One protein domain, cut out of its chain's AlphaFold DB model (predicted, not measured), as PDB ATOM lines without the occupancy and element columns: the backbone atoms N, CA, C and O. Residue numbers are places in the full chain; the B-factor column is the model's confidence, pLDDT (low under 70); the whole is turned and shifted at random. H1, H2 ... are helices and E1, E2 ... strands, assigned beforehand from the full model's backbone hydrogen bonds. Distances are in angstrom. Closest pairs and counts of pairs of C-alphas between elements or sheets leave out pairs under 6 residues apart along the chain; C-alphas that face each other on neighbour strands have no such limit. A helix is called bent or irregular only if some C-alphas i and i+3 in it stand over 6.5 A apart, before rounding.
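What this domain is: This is residues 10 to 24 and 36 to 83 of the 807 residues of the protein "SICAvar, type II" of Plasmodium knowlesi (strain H) (UniProt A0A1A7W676). Look for a loose, open frame: the long helix H3, kinked near residue 66, runs along one side, a small hairpin of strands E1 and E2 with the short helix H2 beside it sits at its first end, and H1 lies across a gap from H3. Residues 64 to 70 and 72 to 78 of H3 stick out free. The printed part has 63 residues, with three named helices and two named strands in the order H1, H2, E1, E2, H3; the sheet has the order E1 - E2, antiparallel, and the class is mostly helix. The whole is loose and flat, with a radius of gyration of the C-alphas of 15.0 A and spans of 44 by 33 by 18 A.

How they stand to each other: Start with H1, residues 10 to 21, which touches no helix. It is apart from H2, residues 43 to 46. Next find the hairpin of E1, residues 48 to 50, and E2, residues 56 to 58, antiparallel neighbours at 138 degrees between directions. There C-alphas 48 and 58 face each other at 4.6 A, and N 49 to O 57 and N 57 to O 49 are within hydrogen-bond range, each at 3.0 A. H3, residues 59 to 81, follows E2 directly and touches H2 with its residues 59 to 60 alone; the closest C-alphas, those of Leu 44 and Lys 60, are 5.6 A apart. H1 is apart from E1, E2 and H3. In H1 every O i to N i+4 pair is within hydrogen-bond range, in H3 12 of 19 are, and H2 is too short for such a pair.

Where its parts are: Find C-alpha 10 at (312.572, 361.505, 175.131); from there H1 runs 16.1 A to C-alpha 21. H2 covers 5.0 A from Ile 43 to Thr 46. E1 then goes 6.8 A from C-alpha 48 at (333.613, 346.704, 178.212) to Thr 50, and E2 goes 6.7 A from Gln 56 to Pro 58. H3 runs 28.7 A from Val 59 to C-alpha 81 at (307.868, 359.073, 160.706). It has a kink of 68 degrees near residue 66 and is irregular, with C-alphas 65 and 68 at 7.2 A.

The domain as a whole: The two C-alphas farthest apart, those of Gly 53 and Asn 83, are 45.3 A apart. Residues 25 to 35 are not printed, and C-alphas 24 and 36 stand 9.9 A apart across this cut, in the link from H1 to H2. Of the links that are printed whole, H2 to E1, E1 to E2 and E2 to H3 are tight. The mean pLDDT of the printed part is 73.4; look for values under 70 at residues 22 to 24, 51 to 56, 74 to 81 and 83.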
ATOM      1  N   GLU A  10     311.799 362.134 174.057       78.50
ATOM      2  CA  GLU A  10     312.572 361.505 175.131       78.50
ATOM      3  C   GLU A  10     311.680 360.855 176.191       78.50
ATOM      4  O   GLU A  10     311.908 359.714 176.556       78.50
ATOM      5  N   SER A  11     310.616 361.511 176.644       74.06
ATOM      6  CA  SER A  11     309.699 360.903 177.615       74.06
ATOM      7  C   SER A  11     309.029 359.627 177.090       74.06
ATOM      8  O   SER A  11     308.884 358.655 177.829       74.06
ATOM      9  N   GLY A  12     308.651 359.612 175.809       77.50
ATOM     10  CA  GLY A  12     308.072 358.442 175.154       77.50
ATOM     11  C   GLY A  12     309.067 357.290 175.056       77.50
ATOM     12  O   GLY A  12     308.712 356.152 175.350       77.50
ATOM     13  N   ILE A  13     310.325 357.594 174.722       79.56
ATOM     14  CA  ILE A  13     311.400 356.599 174.701       79.56
ATOM     15  C   ILE A  13     311.639 356.064 176.134       79.56
ATOM     16  O   ILE A  13     311.685 354.852 176.301       79.56
ATOM     17  N   LYS A  14     311.662 356.906 177.187       77.62
ATOM     18  CA  LYS A  14     311.849 356.470 178.596       77.62
ATOM     19  C   LYS A  14     310.763 355.500 178.998       77.62
ATOM     20  O   LYS A  14     311.059 354.381 179.394       77.62
ATOM     21  N   LYS A  15     309.514 355.872 178.746       76.88
ATOM     22  CA  LYS A  15     308.363 355.023 179.032       76.88
ATOM     23  C   LYS A  15     308.378 353.704 178.250       76.88
ATOM     24  O   LYS A  15     307.963 352.680 178.788       76.88
ATOM     25  N   ALA A  16     308.822 353.711 176.991       79.62
ATOM     26  CA  ALA A  16     308.920 352.496 176.181       79.62
ATOM     27  C   ALA A  16     309.944 351.511 176.762       79.62
ATOM     28  O   ALA A  16     309.632 350.332 176.907       79.62
ATOM     29  N   PHE A  17     311.125 351.999 177.151       81.44
ATOM     30  CA  PHE A  17     312.155 351.176 177.785       81.44
ATOM     31  C   PHE A  17     311.798 350.783 179.225       81.44
ATOM     32  O   PHE A  17     312.043 349.650 179.602       81.44
ATOM     33  N   GLU A  18     311.134 351.637 180.009       77.94
ATOM     34  CA  GLU A  18     310.579 351.253 181.320       77.94
ATOM     35  C   GLU A  18     309.589 350.085 181.184       77.94
ATOM     36  O   GLU A  18     309.641 349.127 181.947       77.94
ATOM     37  N   LYS A  19     308.697 350.132 180.182       77.50
ATOM     38  CA  LYS A  19     307.740 349.049 179.906       77.50
ATOM     39  C   LYS A  19     308.402 347.788 179.356       77.50
ATOM     40  O   LYS A  19     307.966 346.693 179.696       77.50
ATOM     41  N   ALA A  20     309.421 347.920 178.512       76.06
ATOM     42  CA  ALA A  20     310.178 346.777 178.004       76.06
ATOM     43  C   ALA A  20     311.080 346.152 179.086       76.06
ATOM     44  O   ALA A  20     311.291 344.944 179.088       76.06
ATOM     45  N   GLY A  21     311.583 346.968 180.014       70.81
ATOM     46  CA  GLY A  21     312.436 346.571 181.130       70.81
ATOM     47  C   GLY A  21     311.692 345.872 182.270       70.81
ATOM     48  O   GLY A  21     312.328 345.206 183.083       70.81
ATOM     49  N   THR A  22     310.356 345.947 182.332       68.31
ATOM     50  CA  THR A  22     309.578 345.156 183.296       68.31
ATOM     51  C   THR A  22     309.542 343.680 182.889       68.31
ATOM     52  O   THR A  22     308.602 343.235 182.231       68.31
ATOM     53  N   CYS A  23     310.540 342.901 183.318       65.75
ATOM     54  CA  CYS A  23     310.495 341.435 183.352       65.75
ATOM     55  C   CYS A  23     309.482 340.974 184.423       65.75
ATOM     56  O   CYS A  23     309.852 340.401 185.447       65.75
ATOM     57  N   ASN A  24     308.192 341.260 184.229       59.84
ATOM     58  CA  ASN A  24     307.147 340.763 185.116       59.84
ATOM     59  C   ASN A  24     306.906 339.285 184.808       59.84
ATOM     60  O   ASN A  24     306.404 338.912 183.749       59.84
ATOM     61  N   PRO A  36     316.477 342.494 181.126       71.19
ATOM     62  CA  PRO A  36     315.726 343.740 181.093       71.19
ATOM     63  C   PRO A  36     316.405 344.734 180.143       71.19
ATOM     64  O   PRO A  36     317.600 345.010 180.241       71.19
ATOM     65  N   CYS A  37     315.634 345.264 179.193       75.19
ATOM     66  CA  CYS A  37     316.105 346.280 178.260       75.19
ATOM     67  C   CYS A  37     315.866 347.666 178.866       75.19
ATOM     68  O   CYS A  37     314.842 348.301 178.616       75.19
ATOM     69  N   GLU A  38     316.798 348.114 179.703       76.19
ATOM     70  CA  GLU A  38     316.747 349.434 180.331       76.19
ATOM     71  C   GLU A  38     317.370 350.504 179.430       76.19
ATOM     72  O   GLU A  38     318.384 350.277 178.763       76.19
ATOM     73  N   TRP A  39     316.790 351.706 179.422       77.38
ATOM     74  CA  TRP A  39     317.425 352.835 178.751       77.38
ATOM     75  C   TRP A  39     318.465 353.475 179.667       77.38
ATOM     76  O   TRP A  39     318.139 354.302 180.514       77.38
ATOM     77  N   ASN A  40     319.731 353.131 179.437       76.94
ATOM     78  CA  ASN A  40     320.879 353.780 180.056       76.94
ATOM     79  C   ASN A  40     321.840 354.275 178.961       76.94
ATOM     80  O   ASN A  40     322.448 353.471 178.260       76.94
ATOM     81  N   GLU A  41     321.963 355.593 178.773       72.06
ATOM     82  CA  GLU A  41     322.851 356.163 177.743       72.06
ATOM     83  C   GLU A  41     324.345 355.951 178.076       72.06
ATOM     84  O   GLU A  41     325.165 355.821 177.166       72.06
ATOM     85  N   GLU A  42     324.701 355.843 179.360       78.50
ATOM     86  CA  GLU A  42     326.087 355.703 179.824       78.50
ATOM     87  C   GLU A  42     326.644 354.294 179.595       78.50
ATOM     88  O   GLU A  42     327.854 354.132 179.412       78.50
ATOM     89  N   ILE A  43     325.773 353.277 179.523       75.00
ATOM     90  CA  ILE A  43     326.186 351.877 179.344       75.00
ATOM     91  C   ILE A  43     326.958 351.666 178.038       75.00
ATOM     92  O   ILE A  43     327.858 350.836 177.975       75.00
ATOM     93  N   LEU A  44     326.672 352.460 177.002       71.44
ATOM     94  CA  LEU A  44     327.391 352.387 175.729       71.44
ATOM     95  C   LEU A  44     328.855 352.822 175.868       71.44
ATOM     96  O   LEU A  44     329.696 352.380 175.090       71.44
ATOM     97  N   THR A  45     329.164 353.679 176.842       70.94
ATOM     98  CA  THR A  45     330.526 354.155 177.121       70.94
ATOM     99  C   THR A  45     331.232 353.376 178.226       70.94
ATOM    100  O   THR A  45     332.455 353.276 178.193       70.94
ATOM    101  N   THR A  46     330.491 352.813 179.181       79.81
ATOM    102  CA  THR A  46     331.062 352.115 180.344       79.81
ATOM    103  C   THR A  46     331.141 350.601 180.165       79.81
ATOM    104  O   THR A  46     331.953 349.955 180.827       79.81
ATOM    105  N   CYS A  47     330.351 350.013 179.260       79.75
ATOM    106  CA  CYS A  47     330.373 348.576 179.009       79.75
ATOM    107  C   CYS A  47     331.614 348.176 178.197       79.75
ATOM    108  O   CYS A  47     331.817 348.612 177.059       79.75
ATOM    109  N   GLN A  48     332.431 347.318 178.804       80.56
ATOM    110  CA  GLN A  48     333.613 346.704 178.212       80.56
ATOM    111  C   GLN A  48     333.315 345.237 177.912       80.56
ATOM    112  O   GLN A  48     332.709 344.547 178.733       80.56
ATOM    113  N   ILE A  49     333.762 344.748 176.758       75.62
ATOM    114  CA  ILE A  49     333.669 343.330 176.398       75.62
ATOM    115  C   ILE A  49     335.061 342.749 176.184       75.62
ATOM    116  O   ILE A  49     335.938 343.390 175.608       75.62
ATOM    117  N   THR A  50     335.259 341.518 176.646       72.88
ATOM    118  CA  THR A  50     336.502 340.765 176.459       72.88
ATOM    119  C   THR A  50     336.242 339.679 175.434       72.88
ATOM    120  O   THR A  50     335.466 338.762 175.688       72.88
ATOM    121  N   LEU A  51     336.856 339.799 174.258       64.94
ATOM    122  CA  LEU A  51     336.544 338.921 173.129       64.94
ATOM    123  C   LEU A  51     337.503 337.739 172.977       64.94
ATOM    124  O   LEU A  51     337.089 336.787 172.336       64.94
ATOM    125  N   ASN A  52     338.718 337.768 173.556       61.03
ATOM    126  CA  ASN A  52     339.672 336.640 173.580       61.03
ATOM    127  C   ASN A  52     340.879 336.905 174.517       61.03
ATOM    128  O   ASN A  52     341.985 337.144 174.051       61.03
ATOM    129  N   GLY A  53     340.685 336.842 175.841       60.34
ATOM    130  CA  GLY A  53     341.787 336.882 176.819       60.34
ATOM    131  C   GLY A  53     342.392 338.273 177.074       60.34
ATOM    132  O   GLY A  53     343.084 338.849 176.244       60.34
ATOM    133  N   THR A  54     342.162 338.784 178.288       61.16
ATOM    134  CA  THR A  54     342.719 340.008 178.918       61.16
ATOM    135  C   THR A  54     342.471 341.382 178.279       61.16
ATOM    136  O   THR A  54     342.395 342.346 179.036       61.16
ATOM    137  N   GLU A  55     342.272 341.526 176.966       63.41
ATOM    138  CA  GLU A  55     341.972 342.846 176.379       63.41
ATOM    139  C   GLU A  55     340.483 343.211 176.502       63.41
ATOM    140  O   GLU A  55     339.597 342.516 175.997       63.41
ATOM    141  N   GLN A  56     340.206 344.318 177.196       69.25
ATOM    142  CA  GLN A  56     338.882 344.931 177.287       69.25
ATOM    143  C   GLN A  56     338.715 345.946 176.155       69.25
ATOM    144  O   GLN A  56     339.520 346.868 176.030       69.25
ATOM    145  N   THR A  57     337.687 345.777 175.320       72.06
ATOM    146  CA  THR A  57     337.341 346.749 174.273       72.06
ATOM    147  C   THR A  57     335.994 347.408 174.585       72.06
ATOM    148  O   THR A  57     335.034 346.687 174.897       72.06
ATOM    149  N   PRO A  58     335.862 348.744 174.451       77.94
ATOM    150  CA  PRO A  58     334.585 349.418 174.649       77.94
ATOM    151  C   PRO A  58     333.538 348.927 173.644       77.94
ATOM    152  O   PRO A  58     333.779 348.896 172.433       77.94
ATOM    153  N   VAL A  59     332.331 348.610 174.118       77.38
ATOM    154  CA  VAL A  59     331.223 348.137 173.262       77.38
ATOM    155  C   VAL A  59     330.900 349.122 172.133       77.38
ATOM    156  O   VAL A  59     330.607 348.705 171.009       77.38
ATOM    157  N   LYS A  60     331.018 350.432 172.392       77.44
ATOM    158  CA  LYS A  60     330.824 351.497 171.396       77.44
ATOM    159  C   LYS A  60     331.655 351.302 170.128       77.44
ATOM    160  O   LYS A  60     331.157 351.559 169.036       77.44
ATOM    161  N   GLU A  61     332.897 350.840 170.258       77.31
ATOM    162  CA  GLU A  61     333.797 350.652 169.117       77.31
ATOM    163  C   GLU A  61     333.352 349.484 168.239       77.31
ATOM    164  O   GLU A  61     333.430 349.568 167.017       77.31
ATOM    165  N   LYS A  62     332.802 348.418 168.828       78.69
ATOM    166  CA  LYS A  62     332.296 347.264 168.067       78.69
ATOM    167  C   LYS A  62     330.941 347.525 167.413       78.69
ATOM    168  O   LYS A  62     330.675 346.991 166.338       78.69
ATOM    169  N   LEU A  63     330.119 348.399 167.997       76.19
ATOM    170  CA  LEU A  63     328.856 348.835 167.391       76.19
ATOM    171  C   LEU A  63     329.054 349.602 166.069       76.19
ATOM    172  O   LEU A  63     328.121 349.674 165.268       76.19
ATOM    173  N   THR A  64     330.264 350.101 165.780       77.81
ATOM    174  CA  THR A  64     330.579 350.759 164.498       77.81
ATOM    175  C   THR A  64     330.303 349.860 163.285       77.81
ATOM    176  O   THR A  64     329.809 350.350 162.271       77.81
ATOM    177  N   HIS A  65     330.495 348.539 163.402       81.12
ATOM    178  CA  HIS A  65     330.247 347.579 162.316       81.12
ATOM    179  C   HIS A  65     328.767 347.443 161.921       81.12
ATOM    180  O   HIS A  65     328.461 347.039 160.802       81.12
ATOM    181  N   VAL A  66     327.835 347.783 162.818       80.56
ATOM    182  CA  VAL A  66     326.385 347.781 162.543       80.56
ATOM    183  C   VAL A  66     325.814 349.190 162.375       80.56
ATOM    184  O   VAL A  66     324.648 349.343 162.003       80.56
ATOM    185  N   GLN A  67     326.636 350.222 162.587       79.75
ATOM    186  CA  GLN A  67     326.239 351.627 162.551       79.75
ATOM    187  C   GLN A  67     325.622 352.026 161.209       79.75
ATOM    188  O   GLN A  67     324.640 352.761 161.190       79.75
ATOM    189  N   GLU A  68     326.146 351.524 160.089       81.44
ATOM    190  CA  GLU A  68     325.602 351.819 158.760       81.44
ATOM    191  C   GLU A  68     324.180 351.264 158.589       81.44
ATOM    192  O   GLU A  68     323.275 351.992 158.184       81.44
ATOM    193  N   LYS A  69     323.931 350.012 158.998       80.44
ATOM    194  CA  LYS A  69     322.586 349.404 158.962       80.44
ATOM    195  C   LYS A  69     321.604 350.133 159.883       80.44
ATOM    196  O   LYS A  69     320.453 350.361 159.498       80.44
ATOM    197  N   ILE A  70     322.063 350.538 161.071       76.62
ATOM    198  CA  ILE A  70     321.287 351.355 162.015       76.62
ATOM    199  C   ILE A  70     320.958 352.712 161.384       76.62
ATOM    200  O   ILE A  70     319.807 353.145 161.423       76.62
ATOM    201  N   ASN A  71     321.935 353.364 160.752       75.75
ATOM    202  CA  ASN A  71     321.763 354.663 160.109       75.75
ATOM    203  C   ASN A  71     320.795 354.594 158.922       75.75
ATOM    204  O   ASN A  71     319.915 355.452 158.826       75.75
ATOM    205  N   THR A  72     320.907 353.582 158.060       77.81
ATOM    206  CA  THR A  72     320.031 353.381 156.893       77.81
ATOM    207  C   THR A  72     318.589 353.108 157.319       77.81
ATOM    208  O   THR A  72     317.663 353.751 156.819       77.81
ATOM    209  N   THR A  73     318.384 352.229 158.304       73.88
ATOM    210  CA  THR A  73     317.046 351.924 158.843       73.88
ATOM    211  C   THR A  73     316.458 353.137 159.566       73.88
ATOM    212  O   THR A  73     315.332 353.543 159.295       73.88
ATOM    213  N   SER A  74     317.243 353.801 160.422       69.62
ATOM    214  CA  SER A  74     316.809 355.001 161.143       69.62
ATOM    215  C   SER A  74     316.443 356.140 160.190       69.62
ATOM    216  O   SER A  74     315.466 356.842 160.433       69.62
ATOM    217  N   SER A  75     317.194 356.326 159.100       65.31
ATOM    218  CA  SER A  75     316.995 357.452 158.178       65.31
ATOM    219  C   SER A  75     315.883 357.231 157.151       65.31
ATOM    220  O   SER A  75     315.265 358.207 156.739       65.31
ATOM    221  N   SER A  76     315.585 355.985 156.766       62.56
ATOM    222  CA  SER A  76     314.537 355.679 155.778       62.56
ATOM    223  C   SER A  76     313.126 355.612 156.377       62.56
ATOM    224  O   SER A  76     312.182 356.069 155.734       62.56
ATOM    225  N   THR A  77     312.967 355.116 157.610       63.78
ATOM    226  CA  THR A  77     311.645 354.898 158.232       63.78
ATOM    227  C   THR A  77     311.445 355.735 159.497       63.78
ATOM    228  O   THR A  77     310.525 356.549 159.573       63.78
ATOM    229  N   THR A  78     312.324 355.605 160.490       64.94
ATOM    230  CA  THR A  78     312.077 356.146 161.835       64.94
ATOM    231  C   THR A  78     312.207 357.670 161.928       64.94
ATOM    232  O   THR A  78     311.367 358.315 162.552       64.94
ATOM    233  N   LYS A  79     313.222 358.279 161.300       65.75
ATOM    234  CA  LYS A  79     313.454 359.740 161.337       65.75
ATOM    235  C   LYS A  79     312.381 360.535 160.592       65.75
ATOM    236  O   LYS A  79     312.041 361.639 161.015       65.75
ATOM    237  N   ASN A  80     311.856 359.978 159.503       64.62
ATOM    238  CA  ASN A  80     310.784 360.612 158.742       64.62
ATOM    239  C   ASN A  80     309.461 360.507 159.502       64.62
ATOM    240  O   ASN A  80     308.783 361.517 159.673       64.62
ATOM    241  N   ASN A  81     309.149 359.328 160.049       68.31
ATOM    242  CA  ASN A  81     307.868 359.073 160.706       68.31
ATOM    243  C   ASN A  81     307.733 359.743 162.080       68.31
ATOM    244  O   ASN A  81     306.650 360.210 162.415       68.31
ATOM    245  N   ILE A  82     308.820 359.865 162.858       70.12
ATOM    246  CA  ILE A  82     308.783 360.476 164.204       70.12
ATOM    247  C   ILE A  82     308.468 361.982 164.190       70.12
ATOM    248  O   ILE A  82     308.150 362.569 165.220       70.12
ATOM    249  N   ASN A  83     308.577 362.606 163.017       69.12
ATOM    250  CA  ASN A  83     308.366 364.031 162.797       69.12
ATOM    251  C   ASN A  83     307.077 364.336 162.018       69.12
ATOM    252  O   ASN A  83     306.840 365.500 161.683       69.12
TER     253      ASN A  83